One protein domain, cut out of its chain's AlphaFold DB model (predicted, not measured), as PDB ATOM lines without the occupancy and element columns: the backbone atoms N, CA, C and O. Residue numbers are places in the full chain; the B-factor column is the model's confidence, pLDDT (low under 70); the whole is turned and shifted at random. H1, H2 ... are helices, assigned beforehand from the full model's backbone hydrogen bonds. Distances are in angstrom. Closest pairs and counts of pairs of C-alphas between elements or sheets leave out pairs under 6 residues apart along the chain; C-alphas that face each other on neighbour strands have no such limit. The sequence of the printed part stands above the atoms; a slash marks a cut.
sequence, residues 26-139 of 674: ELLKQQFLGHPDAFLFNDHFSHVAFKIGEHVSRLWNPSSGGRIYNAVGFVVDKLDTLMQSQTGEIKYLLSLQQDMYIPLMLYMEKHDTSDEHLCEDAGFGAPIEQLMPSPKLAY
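AT A GLANCE: This is residues 26 to 139 of the 674 residues of an uncharacterized protein of Halieaceae bacterium (UniProt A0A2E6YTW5). A long helix, H4, and H5 fold into a hairpin that makes the core, and H6 carries on beyond H5 back past the first part of H4. The short helices H1 to H3 follow one another along one side of this hairpin, with H1 packed on H5 and H3 on H4; H7 and H8 lie at the end where H4 begins, and residues 52 to 66 loop past H4 on the side away from H5. The printed part has 114 residues with eight named helices, H1 to H8 in chain order, and no named strand; the class is all helix. It is compact, with a radius of gyration of the C-alphas of 14.0 A, and spans 41 by 28 by 23 A.

HOW THE PARTS SIT: H1, residues 26 to 31, and H2, residues 39 to 42, only just touch, with 3 pairs of C-alphas within 8 A; the closest are Lys 29 and Phe 41, 5.5 A apart. H3, residues 45 to 51, touches the hub H4, residues 67 to 85, with the closest C-alphas, Ala 49 and Ala 71, 4.8 A apart and the lines about perpendicular at 83 degrees. H5, residues 88 to 99, forms a helical hairpin with H4 at a shallow tilt of 18 degrees, opposite ways; their closest C-alphas, Met 83 and Lys 91, are 5.2 A apart. H1 touches H5 at a steep tilt of 60 degrees, opposite ways, with its closest C-alphas, Leu 28 and Ile 90, 6.8 A apart. H6, residues 102 to 111, meets H5 only through their link and is close to but not clearly touching H4, the closest C-alphas being Val 72 and Met 105 at 7.8 A. H7, residues 115 to 119, only just touches H4, with 3 pairs of C-alphas within 8 A, the closest being Ile 68 and Asp 115 at 6.2 A. H7 and H8, residues 127 to 130, touch only at the corner, where the C-alphas of Leu 118 and Pro 127 are closest at 5.1 A. Every O i to N i+4 pair is within hydrogen-bond range in H1, H3, H5, H6 and H7, against 14 of 15 in H4; H2 and H8 are too short for such a pair.

IN THESE COORDINATES: H1 begins at C-alpha 26, (93.890, 84.743, 141.331). From first to last C-alpha H3 measures 9.9 A, H4 27.5 A, H5 17.1 A and H6 14.4 A. H4 begins at C-alpha 67, (107.909, 64.986, 152.814), and H8 ends at C-alpha 130, (112.986, 73.622, 137.989).

THE WHOLE: The two C-alphas farthest apart, those of Thr 87 and Gly 123, are 43.4 A apart. The printed part has no cut, and the link from H3 to H4, 15 residues, is long. The mean pLDDT of the printed part is 90.7, and residues 62 to 65 are under 70.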
ATOM      1  N   GLU A  26      94.317  83.893 140.205       91.38
ATOM      2  CA  GLU A  26      93.890  84.743 141.331       91.38
ATOM      3  C   GLU A  26      92.415  84.519 141.666       91.38
ATOM      4  O   GLU A  26      92.025  84.617 142.830       91.38
ATOM      5  N   LEU A  27      91.605  84.115 140.682       92.75
ATOM      6  CA  LEU A  27      90.218  83.731 140.922       92.75
ATOM      7  C   LEU A  27      90.112  82.563 141.917       92.75
ATOM      8  O   LEU A  27      89.199  82.558 142.737       92.75
ATOM      9  N   LEU A  28      91.047  81.602 141.904       94.88
ATOM     10  CA  LEU A  28      91.064  80.528 142.906       94.88
ATOM     11  C   LEU A  28      91.388  81.072 144.299       94.88
ATOM     12  O   LEU A  28      90.720  80.710 145.264       94.88
ATOM     13  N   LYS A  29      92.361  81.980 144.414       94.69
ATOM     14  CA  LYS A  29      92.707  82.603 145.702       94.69
ATOM     15  C   LYS A  29      91.531  83.375 146.293       94.69
ATOM     16  O   LYS A  29      91.260  83.256 147.483       94.69
ATOM     17  N   GLN A  30      90.814  84.124 145.455       94.56
ATOM     18  CA  GLN A  30      89.617  84.862 145.854       94.56
ATOM     19  C   GLN A  30      88.478  83.917 146.245       94.56
ATOM     20  O   GLN A  30      87.876  84.088 147.301       94.56
ATOM     21  N   GLN A  31      88.215  82.895 145.424       95.56
ATOM     22  CA  GLN A  31      87.136  81.932 145.648       95.56
ATOM     23  C   GLN A  31      87.320  81.136 146.944       95.56
ATOM     24  O   GLN A  31      86.339  80.808 147.608       95.56
ATOM     25  N   PHE A  32      88.566  80.815 147.296       95.81
ATOM     26  CA  PHE A  32      88.901  80.033 148.482       95.81
ATOM     27  C   PHE A  32      89.395  80.895 149.651       95.81
ATOM     28  O   PHE A  32      89.901  80.351 150.630       95.81
ATOM     29  N   LEU A  33      89.235  82.221 149.605       95.88
ATOM     30  CA  LEU A  33      89.604  83.090 150.721       95.88
ATOM     31  C   LEU A  33      88.764  82.742 151.962       95.88
ATOM     32  O   LEU A  33      87.538  82.762 151.923       95.88
ATOM     33  N   GLY A  34      89.432  82.397 153.066       94.44
ATOM     34  CA  GLY A  34      88.777  81.939 154.298       94.44
ATOM     35  C   GLY A  34      88.320  80.473 154.287       94.44
ATOM     36  O   GLY A  34      87.823  79.992 155.302       94.44
ATOM     37  N   HIS A  35      88.509  79.738 153.185       96.69
ATOM     38  CA  HIS A  35      88.250  78.298 153.133       96.69
ATOM     39  C   HIS A  35      89.345  77.516 153.891       96.69
ATOM     40  O   HIS A  35      90.506  77.927 153.854       96.69
ATOM     41  N   PRO A  36      89.048  76.356 154.513       95.94
ATOM     42  CA  PRO A  36      90.071  75.523 155.159       95.94
ATOM     43  C   PRO A  36      91.239  75.148 154.238       95.94
ATOM     44  O   PRO A  36      92.374  75.052 154.687       95.94
ATOM     45  N   ASP A  37      90.968  74.998 152.942       95.88
ATOM     46  CA  ASP A  37      91.965  74.679 151.912       95.88
ATOM     47  C   ASP A  37      92.575  75.922 151.222       95.88
ATOM     48  O   ASP A  37      93.241  75.795 150.196       95.88
ATOM     49  N   ALA A  38      92.382  77.138 151.757       95.00
ATOM     50  CA  ALA A  38      92.927  78.376 151.180       95.00
ATOM     51  C   ALA A  38      94.458  78.343 151.027       95.00
ATOM     52  O   ALA A  38      95.017  78.938 150.102       95.00
ATOM     53  N   PHE A  39      95.139  77.633 151.931       94.50
ATOM     54  CA  PHE A  39      96.593  77.490 151.925       94.50
ATOM     55  C   PHE A  39      97.115  76.815 150.646       94.50
ATOM     56  O   PHE A  39      98.243  77.082 150.254       94.50
ATOM     57  N   LEU A  40      96.299  76.017 149.941       94.06
ATOM     58  CA  LEU A  40      96.687  75.396 148.666       94.06
ATOM     59  C   LEU A  40      96.928  76.419 147.545       94.06
ATOM     60  O   LEU A  40      97.616  76.111 146.573       94.06
ATOM     61  N   PHE A  41      96.339  77.613 147.659       94.19
ATOM     62  CA  PHE A  41      96.396  78.658 146.633       94.19
ATOM     63  C   PHE A  41      97.215  79.873 147.074       94.19
ATOM     64  O   PHE A  41      97.761  80.583 146.228       94.19
ATOM     65  N   ASN A  42      97.283  80.124 148.384       92.06
ATOM     66  CA  ASN A  42      97.918  81.311 148.954       92.06
ATOM     67  C   ASN A  42      99.339  81.059 149.467       92.06
ATOM     68  O   ASN A  42     100.158  81.977 149.429       92.06
ATOM     69  N   ASP A  43      99.643  79.842 149.929       92.12
ATOM     70  CA  ASP A  43     100.948  79.541 150.510       92.12
ATOM     71  C   ASP A  43     101.933  79.057 149.440       92.12
ATOM     72  O   ASP A  43     101.574  78.428 148.444       92.12
ATOM     73  N   HIS A  44     103.219  79.315 149.676       90.00
ATOM     74  CA  HIS A  44     104.282  78.722 148.876       90.00
ATOM     75  C   HIS A  44     104.327  77.201 149.085       90.00
ATOM     76  O   HIS A  44     104.137  76.721 150.204       90.00
ATOM     77  N   PHE A  45     104.642  76.435 148.035       89.75
ATOM     78  CA  PHE A  45     104.623  74.969 148.093       89.75
ATOM     79  C   PHE A  45     105.517  74.390 149.205       89.75
ATOM     80  O   PHE A  45     105.129  73.429 149.863       89.75
ATOM     81  N   SER A  46     106.664  75.013 149.495       87.56
ATOM     82  CA  SER A  46     107.514  74.608 150.626       87.56
ATOM     83  C   SER A  46     106.784  74.685 151.973       87.56
ATOM     84  O   SER A  46     106.871  73.758 152.769       87.56
ATOM     85  N   HIS A  47     106.005  75.744 152.225       89.88
ATOM     86  CA  HIS A  47     105.212  75.866 153.453       89.88
ATOM     87  C   HIS A  47     104.124  74.798 153.522       89.88
ATOM     88  O   HIS A  47     103.883  74.233 154.587       89.88
ATOM     89  N   VAL A  48     103.496  74.500 152.384       90.56
ATOM     90  CA  VAL A  48     102.513  73.421 152.267       90.56
ATOM     91  C   VAL A  48     103.163  72.084 152.640       90.56
ATOM     92  O   VAL A  48     102.630  71.368 153.485       90.56
ATOM     93  N   ALA A  49     104.362  71.799 152.125       90.00
ATOM     94  CA  ALA A  49     105.090  70.569 152.424       90.00
ATOM     95  C   ALA A  49     105.488  70.406 153.899       90.00
ATOM     96  O   ALA A  49     105.489  69.288 154.406       90.00
ATOM     97  N   PHE A  50     105.775  71.499 154.614       89.75
ATOM     98  CA  PHE A  50     106.060  71.450 156.054       89.75
ATOM     99  C   PHE A  50     104.811  71.330 156.935       89.75
ATOM    100  O   PHE A  50     104.906  70.814 158.047       89.75
ATOM    101  N   LYS A  51     103.655  71.825 156.478       89.94
ATOM    102  CA  LYS A  51     102.405  71.828 157.257       89.94
ATOM    103  C   LYS A  51     101.659  70.494 157.221       89.94
ATOM    104  O   LYS A  51     100.876  70.217 158.127       89.94
ATOM    105  N   ILE A  52     101.840  69.705 156.166       90.62
ATOM    106  CA  ILE A  52     101.072  68.479 155.937       90.62
ATOM    107  C   ILE A  52     101.714  67.304 156.695       90.62
ATOM    108  O   ILE A  52     102.891  67.005 156.502       90.62
ATOM    109  N   GLY A  53     100.929  66.630 157.544       89.56
ATOM    110  CA  GLY A  53     101.318  65.363 158.181       89.56
ATOM    111  C   GLY A  53     101.320  64.187 157.197       89.56
ATOM    112  O   GLY A  53     100.979  64.358 156.031       89.56
ATOM    113  N   GLU A  54     101.683  62.985 157.642       88.88
ATOM    114  CA  GLU A  54     101.680  61.797 156.774       88.88
ATOM    115  C   GLU A  54     100.297  61.556 156.139       88.88
ATOM    116  O   GLU A  54      99.273  61.478 156.820       88.88
ATOM    117  N   HIS A  55     100.272  61.458 154.813       90.06
ATOM    118  CA  HIS A  55      99.090  61.320 153.974       90.06
ATOM    119  C   HIS A  55      99.366  60.311 152.861       90.06
ATOM    120  O   HIS A  55     100.153  60.545 151.944       90.06
ATOM    121  N   VAL A  56      98.652  59.188 152.898       89.44
ATOM    122  CA  VAL A  56      98.709  58.202 151.817       89.44
ATOM    123  C   VAL A  56      97.781  58.651 150.695       89.44
ATOM    124  O   VAL A  56      96.555  58.573 150.800       89.44
ATOM    125  N   SER A  57      98.391  59.134 149.617       91.50
ATOM    126  CA  SER A  57      97.687  59.633 148.441       91.50
ATOM    127  C   SER A  57      96.876  58.542 147.737       91.50
ATOM    128  O   SER A  57      97.361  57.434 147.502       91.50
ATOM    129  N   ARG A  58      95.626  58.855 147.380       91.69
ATOM    130  CA  ARG A  58      94.705  57.944 146.681       91.69
ATOM    131  C   ARG A  58      94.891  57.985 145.171       91.69
ATOM    132  O   ARG A  58      94.667  56.981 144.501       91.69
ATOM    133  N   LEU A  59      95.246  59.149 144.629       90.56
ATOM    134  CA  LEU A  59      95.361  59.356 143.184       90.56
ATOM    135  C   LEU A  59      96.768  59.117 142.647       90.56
ATOM    136  O   LEU A  59      96.931  58.861 141.452       90.56
ATOM    137  N   TRP A  60      97.779  59.235 143.502       91.38
ATOM    138  CA  TRP A  60      99.169  59.104 143.098       91.38
ATOM    139  C   TRP A  60     100.029  58.584 144.240       91.38
ATOM    140  O   TRP A  60     100.353  59.355 145.140       91.38
ATOM    141  N   ASN A  61     100.382  57.298 144.181       82.12
ATOM    142  CA  ASN A  61     101.205  56.656 145.198       82.12
ATOM    143  C   ASN A  61     102.396  55.862 144.607       82.12
ATOM    144  O   ASN A  61     102.288  54.640 144.489       82.12
ATOM    145  N   PRO A  62     103.494  56.492 144.154       65.12
ATOM    146  CA  PRO A  62     104.746  55.784 143.929       65.12
ATOM    147  C   PRO A  62     105.292  55.207 145.241       65.12
ATOM    148  O   PRO A  62     105.117  55.747 146.328       65.12
ATOM    149  N   SER A  63     105.937  54.059 145.119       61.09
ATOM    150  CA  SER A  63     106.246  53.090 146.175       61.09
ATOM    151  C   SER A  63     107.155  53.581 147.322       61.09
ATOM    152  O   SER A  63     107.358  52.835 148.279       61.09
ATOM    153  N   SER A  64     107.711  54.792 147.233       65.19
ATOM    154  CA  SER A  64     108.782  55.338 148.080       65.19
ATOM    155  C   SER A  64     108.763  56.875 148.022       65.19
ATOM    156  O   SER A  64     108.754  57.452 146.936       65.19
ATOM    157  N   GLY A  65     108.774  57.572 149.168       66.94
ATOM    158  CA  GLY A  65     108.971  59.026 149.153       66.94
ATOM    159  C   GLY A  65     109.005  59.720 150.518       66.94
ATOM    160  O   GLY A  65     108.513  59.190 151.512       66.94
ATOM    161  N   GLY A  66     109.619  60.908 150.544       85.19
ATOM    162  CA  GLY A  66     109.760  61.779 151.717       85.19
ATOM    163  C   GLY A  66     108.613  62.785 151.906       85.19
ATOM    164  O   GLY A  66     107.472  62.568 151.490       85.19
ATOM    165  N   ARG A  67     108.892  63.925 152.544       89.69
ATOM    166  CA  ARG A  67     107.909  64.986 152.814       89.69
ATOM    167  C   ARG A  67     107.435  65.686 151.549       89.69
ATOM    168  O   ARG A  67     106.248  65.997 151.453       89.69
ATOM    169  N   ILE A  68     108.321  65.938 150.580       90.31
ATOM    170  CA  ILE A  68     107.938  66.600 149.318       90.31
ATOM    171  C   ILE A  68     106.932  65.723 148.576       90.31
ATOM    172  O   ILE A  68     105.897  66.194 148.103       90.31
ATOM    173  N   TYR A  69     107.219  64.428 148.548       90.06
ATOM    174  CA  TYR A  69     106.348  63.416 147.982       90.06
ATOM    175  C   TYR A  69     104.955  63.405 148.629       90.06
ATOM    176  O   TYR A  69     103.941  63.564 147.941       90.06
ATOM    177  N   ASN A  70     104.926  63.297 149.958       91.06
ATOM    178  CA  ASN A  70     103.713  63.341 150.763       91.06
ATOM    179  C   ASN A  70     102.869  64.596 150.470       91.06
ATOM    180  O   ASN A  70     101.653  64.522 150.276       91.06
ATOM    181  N   ALA A  71     103.529  65.750 150.356       93.44
ATOM    182  CA  ALA A  71     102.885  67.022 150.062       93.44
ATOM    183  C   ALA A  71     102.242  67.057 148.671       93.44
ATOM    184  O   ALA A  71     101.091  67.471 148.543       93.44
ATOM    185  N   VAL A  72     102.948  66.606 147.627       94.12
ATOM    186  CA  VAL A  72     102.387  66.543 146.265       94.12
ATOM    187  C   VAL A  72     101.158  65.632 146.235       94.12
ATOM    188  O   VAL A  72     100.119  66.035 145.712       94.12
ATOM    189  N   GLY A  73     101.249  64.439 146.831       94.31
ATOM    190  CA  GLY A  73     100.132  63.498 146.910       94.31
ATOM    191  C   GLY A  73      98.907  64.090 147.612       94.31
ATOM    192  O   GLY A  73      97.799  64.056 147.074       94.31
ATOM    193  N   PHE A  74      99.117  64.726 148.767       95.44
ATOM    194  CA  PHE A  74      98.059  65.416 149.501       95.44
ATOM    195  C   PHE A  74      97.410  66.539 148.685       95.44
ATOM    196  O   PHE A  74      96.182  66.606 148.600       95.44
ATOM    197  N   VAL A  75      98.207  67.419 148.068       96.25
ATOM    198  CA  VAL A  75      97.677  68.551 147.291       96.25
ATOM    199  C   VAL A  75      96.841  68.044 146.119       96.25
ATOM    200  O   VAL A  75      95.733  68.529 145.894       96.25
ATOM    201  N   VAL A  76      97.329  67.039 145.395       96.75
ATOM    202  CA  VAL A  76      96.629  66.454 144.248       96.75
ATOM    203  C   VAL A  76      95.286  65.833 144.653       96.75
ATOM    204  O   VAL A  76      94.288  66.078 143.968       96.75
ATOM    205  N   ASP A  77      95.236  65.085 145.758       96.50
ATOM    206  CA  ASP A  77      94.003  64.499 146.305       96.50
ATOM    207  C   ASP A  77      93.007  65.568 146.772       96.50
ATOM    208  O   ASP A  77      91.795  65.463 146.542       96.50
ATOM    209  N   LYS A  78      93.506  66.624 147.423       96.81
ATOM    210  CA  LYS A  78      92.675  67.744 147.870       96.81
ATOM    211  C   LYS A  78      92.089  68.510 146.698       96.81
ATOM    212  O   LYS A  78      90.887  68.765 146.692       96.81
ATOM    213  N   LEU A  79      92.890  68.803 145.676       97.19
ATOM    214  CA  LEU A  79      92.402  69.432 144.451       97.19
ATOM    215  C   LEU A  79      91.325  68.575 143.776       97.19
ATOM    216  O   LEU A  79      90.324  69.126 143.323       97.19
ATOM    217  N   ASP A  80      91.466  67.245 143.757       96.44
ATOM    218  CA  ASP A  80      90.424  66.357 143.226       96.44
ATOM    219  C   ASP A  80      89.128  66.408 144.030       96.44
ATOM    220  O   ASP A  80      88.049  66.581 143.460       96.44
ATOM    221  N   THR A  81      89.242  66.364 145.355       96.81
ATOM    222  CA  THR A  81      88.097  66.496 146.261       96.81
ATOM    223  C   THR A  81      87.361  67.817 146.018       96.81
ATOM    224  O   THR A  81      86.139  67.838 145.857       96.81
ATOM    225  N   LEU A  82      88.102  68.925 145.900       97.06
ATOM    226  CA  LEU A  82      87.529  70.230 145.581       97.06
ATOM    227  C   LEU A  82      86.843  70.210 144.207       97.06
ATOM    228  O   LEU A  82      85.691  70.626 144.102       97.06
ATOM    229  N   MET A  83      87.471  69.650 143.168       95.94
ATOM    230  CA  MET A  83      86.891  69.559 141.816       95.94
ATOM    231  C   MET A  83      85.548  68.814 141.748       95.94
ATOM    232  O   MET A  83      84.747  69.092 140.847       95.94
ATOM    233  N   GLN A  84      85.290  67.863 142.651       94.75
ATOM    234  CA  GLN A  84      84.019  67.132 142.710       94.75
ATOM    235  C   GLN A  84      82.857  68.029 143.171       94.75
ATOM    236  O   GLN A  84      81.733  67.845 142.709       94.75
ATOM    237  N   SER A  85      83.140  69.036 144.004       94.75
ATOM    238  CA  SER A  85      82.155  70.002 144.521       94.75
ATOM    239  C   SER A  85      81.957  71.246 143.642       94.75
ATOM    240  O   SER A  85      81.015  72.006 143.853       94.75
ATOM    241  N   GLN A  86      82.834  71.471 142.659       95.44
ATOM    242  CA  GLN A  86      82.853  72.688 141.840       95.44
ATOM    243  C   GLN A  86      82.338  72.453 140.414       95.44
ATOM    244  O   GLN A  86      82.316  71.332 139.898       95.44
ATOM    245  N   THR A  87      81.960  73.538 139.729       93.69
ATOM    246  CA  THR A  87      81.530  73.533 138.319       93.69
ATOM    247  C   THR A  87      82.153  74.699 137.541       93.69
ATOM    248  O   THR A  87      82.823  75.556 138.117       93.69
ATOM    249  N   GLY A  88      81.977  74.714 136.214       92.44
ATOM    250  CA  GLY A  88      82.380  75.838 135.362       92.44
ATOM    251  C   GLY A  88      83.875  76.175 135.421       92.44
ATOM    252  O   GLY A  88      84.724  75.282 135.396       92.44
ATOM    253  N   GLU A  89      84.180  77.475 135.486       93.00
ATOM    254  CA  GLU A  89      85.553  78.002 135.447       93.00
ATOM    255  C   GLU A  89      86.380  77.579 136.669       93.00
ATOM    256  O   GLU A  89      87.538  77.208 136.515       93.00
ATOM    257  N   ILE A  90      85.793  77.532 137.871       95.56
ATOM    258  CA  ILE A  90      86.524  77.128 139.085       95.56
ATOM    259  C   ILE A  90      87.011  75.683 138.969       95.56
ATOM    260  O   ILE A  90      88.181  75.401 139.213       95.56
ATOM    261  N   LYS A  91      86.148  74.762 138.515       96.00
ATOM    262  CA  LYS A  91      86.549  73.368 138.269       96.00
ATOM    263  C   LYS A  91      87.657  73.272 137.219       96.00
ATOM    264  O   LYS A  91      88.584  72.477 137.372       96.00
ATOM    265  N   TYR A  92      87.566  74.075 136.158       94.75
ATOM    266  CA  TYR A  92      88.592  74.139 135.121       94.75
ATOM    267  C   TYR A  92      89.942  74.604 135.690       94.75
ATOM    268  O   TYR A  92      90.947  73.918 135.502       94.75
ATOM    269  N   LEU A  93      89.965  75.699 136.448       95.69
ATOM    270  CA  LEU A  93      91.180  76.227 137.069       95.69
ATOM    271  C   LEU A  93      91.782  75.249 138.086       95.69
ATOM    272  O   LEU A  93      92.983  75.003 138.039       95.69
ATOM    273  N   LEU A  94      90.963  74.614 138.933       96.88
ATOM    274  CA  LEU A  94      91.423  73.568 139.858       96.88
ATOM    275  C   LEU A  94      92.083  72.397 139.118       96.88
ATOM    276  O   LEU A  94      93.116  71.888 139.546       96.88
ATOM    277  N   SER A  95      91.526  71.998 137.972       95.94
ATOM    278  CA  SER A  95      92.106  70.922 137.165       95.94
ATOM    279  C   SER A  95      93.436  71.304 136.513       95.94
ATOM    280  O   SER A  95      94.320  70.460 136.386       95.94
ATOM    281  N   LEU A  96      93.606  72.574 136.125       95.62
ATOM    282  CA  LEU A  96      94.888  73.083 135.641       95.62
ATOM    283  C   LEU A  96      95.905  73.191 136.777       95.62
ATOM    284  O   LEU A  96      97.060  72.842 136.566       95.62
ATOM    285  N   GLN A  97      95.474  73.608 137.971       96.19
ATOM    286  CA  GLN A  97      96.309  73.620 139.173       96.19
ATOM    287  C   GLN A  97      96.827  72.214 139.486       96.19
ATOM    288  O   GLN A  97      98.018  72.048 139.729       96.19
ATOM    289  N   GLN A  98      95.971  71.190 139.399       97.00
ATOM    290  CA  GLN A  98      96.383  69.794 139.584       97.00
ATOM    291  C   GLN A  98      97.425  69.371 138.533       97.00
ATOM    292  O   GLN A  98      98.389  68.681 138.856       97.00
ATOM    293  N   ASP A  99      97.279  69.825 137.286       97.19
ATOM    294  CA  ASP A  99      98.217  69.511 136.204       97.19
ATOM    295  C   ASP A  99      99.590  70.188 136.352       97.19
ATOM    296  O   ASP A  99     100.562  69.684 135.790       97.19
ATOM    297  N   MET A 100      99.714  71.269 137.136       95.88
ATOM    298  CA  MET A 100     101.015  71.897 137.423       95.88
ATOM    299  C   MET A 100     101.984  70.949 138.136       95.88
ATOM    300  O   MET A 100     103.194  71.119 138.020       95.88
ATOM    301  N   TYR A 101     101.456  69.953 138.853       96.44
ATOM    302  CA  TYR A 101     102.241  68.969 139.595       96.44
ATOM    303  C   TYR A 101     102.702  67.794 138.725       96.44
ATOM    304  O   TYR A 101     103.642  67.095 139.096       96.44
ATOM    305  N   ILE A 102     102.095  67.574 137.550       96.62
ATOM    306  CA  ILE A 102     102.386  66.408 136.701       96.62
ATOM    307  C   ILE A 102     103.874  66.297 136.321       96.62
ATOM    308  O   ILE A 102     104.404  65.189 136.424       96.62
ATOM    309  N   PRO A 103     104.578  67.368 135.897       95.75
ATOM    310  CA  PRO A 103     105.996  67.261 135.551       95.75
ATOM    311  C   PRO A 103     106.869  66.787 136.716       95.75
ATOM    312  O   PRO A 103     107.717  65.918 136.518       95.75
ATOM    313  N   LEU A 104     106.615  67.297 137.925       93.75
ATOM    314  CA  LEU A 104     107.308  66.866 139.138       93.75
ATOM    315  C   LEU A 104     106.994  65.399 139.460       93.75
ATOM    316  O   LEU A 104     107.908  64.612 139.679       93.75
ATOM    317  N   MET A 105     105.720  64.997 139.388       94.69
ATOM    318  CA  MET A 105     105.307  63.607 139.621       94.69
ATOM    319  C   MET A 105     106.007  62.626 138.668       94.69
ATOM    320  O   MET A 105     106.472  61.575 139.097       94.69
ATOM    321  N   LEU A 106     106.095  62.968 137.377       94.06
ATOM    322  CA  LEU A 106     106.769  62.142 136.369       94.06
ATOM    323  C   LEU A 106     108.281  62.046 136.611       94.06
ATOM    324  O   LEU A 106     108.878  61.008 136.331       94.06
ATOM    325  N   TYR A 107     108.903  63.118 137.106       92.56
ATOM    326  CA  TYR A 107     110.317  63.109 137.471       92.56
ATOM    327  C   TYR A 107     110.571  62.166 138.652       92.56
ATOM    328  O   TYR A 107     111.430  61.291 138.555       92.56
ATOM    329  N   MET A 108     109.771  62.285 139.714       91.56
ATOM    330  CA  MET A 108     109.893  61.456 140.920       91.56
ATOM    331  C   MET A 108     109.715  59.964 140.609       91.56
ATOM    332  O   MET A 108     110.518  59.144 141.041       91.56
ATOM    333  N   GLU A 109     108.732  59.608 139.777       90.69
ATOM    334  CA  GLU A 109     108.493  58.214 139.362       90.69
ATOM    335  C   GLU A 109     109.630  57.603 138.544       90.69
ATOM    336  O   GLU A 109     109.845  56.395 138.582       90.69
ATOM    337  N   LYS A 110     110.338  58.421 137.763       89.31
ATOM    338  CA  LYS A 110     111.408  57.941 136.888       89.31
ATOM    339  C   LYS A 110     112.728  57.746 137.634       89.31
ATOM    340  O   LYS A 110     113.541  56.928 137.207       89.31
ATOM    341  N   HIS A 111     112.961  58.538 138.674       85.56
ATOM    342  CA  HIS A 111     114.264  58.661 139.319       85.56
ATOM    343  C   HIS A 111     114.309  58.098 140.749       85.56
ATOM    344  O   HIS A 111     115.386  58.130 141.331       85.56
ATOM    345  N   ASP A 112     113.193  57.576 141.282       73.88
ATOM    346  CA  ASP A 112     113.075  57.022 142.647       73.88
ATOM    347  C   ASP A 112     113.732  57.936 143.698       73.88
ATOM    348  O   ASP A 112     114.691  57.590 144.385       73.88
ATOM    349  N   THR A 113     113.285  59.193 143.706       76.88
ATOM    350  CA  THR A 113     114.012  60.304 144.329       76.88
ATOM    351  C   THR A 113     113.687  60.456 145.810       76.88
ATOM    352  O   THR A 113     112.511  60.578 146.164       76.88
ATOM    353  N   SER A 114     114.714  60.578 146.655       85.19
ATOM    354  CA  SER A 114     114.561  61.086 148.025       85.19
ATOM    355  C   SER A 114     114.364  62.612 148.044       85.19
ATOM    356  O   SER A 114     114.576  63.292 147.034       85.19
ATOM    357  N   ASP A 115     113.961  63.167 149.192       87.06
ATOM    358  CA  ASP A 115     113.836  64.624 149.357       87.06
ATOM    359  C   ASP A 115     115.192  65.327 149.164       87.06
ATOM    360  O   ASP A 115     115.238  66.417 148.593       87.06
ATOM    361  N   GLU A 116     116.293  64.692 149.583       87.19
ATOM    362  CA  GLU A 116     117.655  65.200 149.393       87.19
ATOM    363  C   GLU A 116     117.988  65.332 147.907       87.19
ATOM    364  O   GLU A 116     118.412  66.401 147.481       87.19
ATOM    365  N   HIS A 117     117.706  64.299 147.103       87.62
ATOM    366  CA  HIS A 117     117.937  64.333 145.653       87.62
ATOM    367  C   HIS A 117     117.133  65.443 144.965       87.62
ATOM    368  O   HIS A 117     117.615  66.106 144.051       87.62
ATOM    369  N   LEU A 118     115.887  65.672 145.393       87.88
ATOM    370  CA  LEU A 118     115.053  66.738 144.828       87.88
ATOM    371  C   LEU A 118     115.560  68.143 145.164       87.88
ATOM    372  O   LEU A 118     115.275  69.070 144.403       87.88
ATOM    373  N   CYS A 119     116.273  68.293 146.281       89.06
ATOM    374  CA  CYS A 119     116.838  69.557 146.749       89.06
ATOM    375  C   CYS A 119     118.314  69.747 146.363       89.06
ATOM    376  O   CYS A 119     118.844  70.840 146.547       89.06
ATOM    377  N   GLU A 120     118.984  68.714 145.849       87.81
ATOM    378  CA  GLU A 120     120.389  68.781 145.458       87.81
ATOM    379  C   GLU A 120     120.557  69.594 144.166       87.81
ATOM    380  O   GLU A 120     119.998  69.268 143.115       87.81
ATOM    381  N   ASP A 121     121.346  70.670 144.236       87.06
ATOM    382  CA  ASP A 121     121.718  71.463 143.068       87.06
ATOM    383  C   ASP A 121     123.037  70.953 142.470       87.06
ATOM    384  O   ASP A 121     124.125  71.206 142.987       87.06
ATOM    385  N   ALA A 122     122.936  70.266 141.331       81.50
ATOM    386  CA  ALA A 122     124.078  69.771 140.560       81.50
ATOM    387  C   ALA A 122     124.691  70.827 139.603       81.50
ATOM    388  O   ALA A 122     125.375  70.471 138.642       81.50
ATOM    389  N   GLY A 123     124.430  72.122 139.823       79.25
ATOM    390  CA  GLY A 123     124.953  73.246 139.035       79.25
ATOM    391  C   GLY A 123     123.993  73.796 137.971       79.25
ATOM    392  O   GLY A 123     124.377  74.670 137.193       79.25
ATOM    393  N   PHE A 124     122.752  73.305 137.930       80.75
ATOM    394  CA  PHE A 124     121.698  73.763 137.011       80.75
ATOM    395  C   PHE A 124     120.404  74.167 137.746       80.75
ATOM    396  O   PHE A 124     119.385  74.409 137.099       80.75
ATOM    397  N   GLY A 125     120.433  74.255 139.078       84.12
ATOM    398  CA  GLY A 125     119.271  74.394 139.952       84.12
ATOM    399  C   GLY A 125     118.738  73.031 140.397       84.12
ATOM    400  O   GLY A 125     118.798  72.055 139.641       84.12
ATOM    401  N   ALA A 126     118.194  72.968 141.612       87.38
ATOM    402  CA  ALA A 126     117.642  71.733 142.159       87.38
ATOM    403  C   ALA A 126     116.400  71.272 141.360       87.38
ATOM    404  O   ALA A 126     115.610  72.116 140.911       87.38
ATOM    405  N   PRO A 127     116.157  69.954 141.191       88.38
ATOM    406  CA  PRO A 127     114.988  69.450 140.466       88.38
ATOM    407  C   PRO A 127     113.656  70.043 140.941       88.38
ATOM    408  O   PRO A 127     112.789  70.352 140.119       88.38
ATOM    409  N   ILE A 128     113.502  70.250 142.253       88.44
ATOM    410  CA  ILE A 128     112.296  70.845 142.837       88.44
ATOM    411  C   ILE A 128     112.080  72.304 142.419       88.44
ATOM    412  O   ILE A 128     110.939  72.733 142.280       88.44
ATOM    413  N   GLU A 129     113.147  73.064 142.176       88.56
ATOM    414  CA  GLU A 129     113.064  74.459 141.736       88.56
ATOM    415  C   GLU A 129     112.691  74.545 140.255       88.56
ATOM    416  O   GLU A 129     111.846  75.354 139.866       88.56
ATOM    417  N   GLN A 130     113.269  73.671 139.426       88.88
ATOM    418  CA  GLN A 130     112.986  73.622 137.989       88.88
ATOM    419  C   GLN A 130     111.564  73.133 137.685       88.88
ATOM    420  O   GLN A 130     110.921  73.611 136.747       88.88
ATOM    421  N   LEU A 131     111.083  72.163 138.465       90.88
ATOM    422  CA  LEU A 131     109.779  71.519 138.288       90.88
ATOM    423  C   LEU A 131     108.736  72.020 139.291       90.88
ATOM    424  O   LEU A 131     107.665  71.418 139.406       90.88
ATOM    425  N   MET A 132     109.032  73.120 139.991       89.50
ATOM    426  CA  MET A 132     108.121  73.736 140.948       89.50
ATOM    427  C   MET A 132     106.767  74.001 140.265       89.50
ATOM    428  O   MET A 132     106.737  74.652 139.209       89.50
ATOM    429  N   PRO A 133     105.645  73.531 140.845       90.56
ATOM    430  CA  PRO A 133     104.318  73.721 140.278       90.56
ATOM    431  C   PRO A 133     104.073  75.192 139.944       90.56
ATOM    432  O   PRO A 133     104.098  76.064 140.811       90.56
ATOM    433  N   SER A 134     103.865  75.479 138.661       90.25
ATOM    434  CA  SER A 134     103.622  76.837 138.188       90.25
ATOM    435  C   SER A 134     102.650  76.851 137.009       90.25
ATOM    436  O   SER A 134     102.584  75.877 136.249       90.25
ATOM    437  N   PRO A 135     101.940  77.975 136.777       88.81
ATOM    438  CA  PRO A 135     101.035  78.125 135.637       88.81
ATOM    439  C   PRO A 135     101.655  77.795 134.277       88.81
ATOM    440  O   PRO A 135     100.947  77.378 133.368       88.81
ATOM    441  N   LYS A 136     102.977  77.948 134.136       89.44
ATOM    442  CA  LYS A 136     103.714  77.665 132.896       89.44
ATOM    443  C   LYS A 136     103.839  76.168 132.596       89.44
ATOM    444  O   LYS A 136     104.084  75.805 131.448       89.44
ATOM    445  N   LEU A 137     103.708  75.319 133.615       90.69
ATOM    446  CA  LEU A 137     103.845  73.866 133.501       90.69
ATOM    447  C   LEU A 137     102.523  73.172 133.147       90.69
ATOM    448  O   LEU A 137     102.543  72.100 132.539       90.69
ATOM    449  N   ALA A 138     101.383  73.787 133.469       93.19
ATOM    450  CA  ALA A 138     100.072  73.275 133.095       93.19
ATOM    451  C   ALA A 138      99.726  73.666 131.652       93.19
ATOM    452  O   ALA A 138      99.618  74.838 131.308       93.19
ATOM    453  N   TYR A 139      99.499  72.675 130.798       94.25
ATOM    454  CA  TYR A 139      99.096  72.899 129.418       94.25
ATOM    455  C   TYR A 139      97.618  73.316 129.324       94.25
ATOM    456  O   TYR A 139      96.723  72.589 129.769       94.25
TER     457      TYR A 139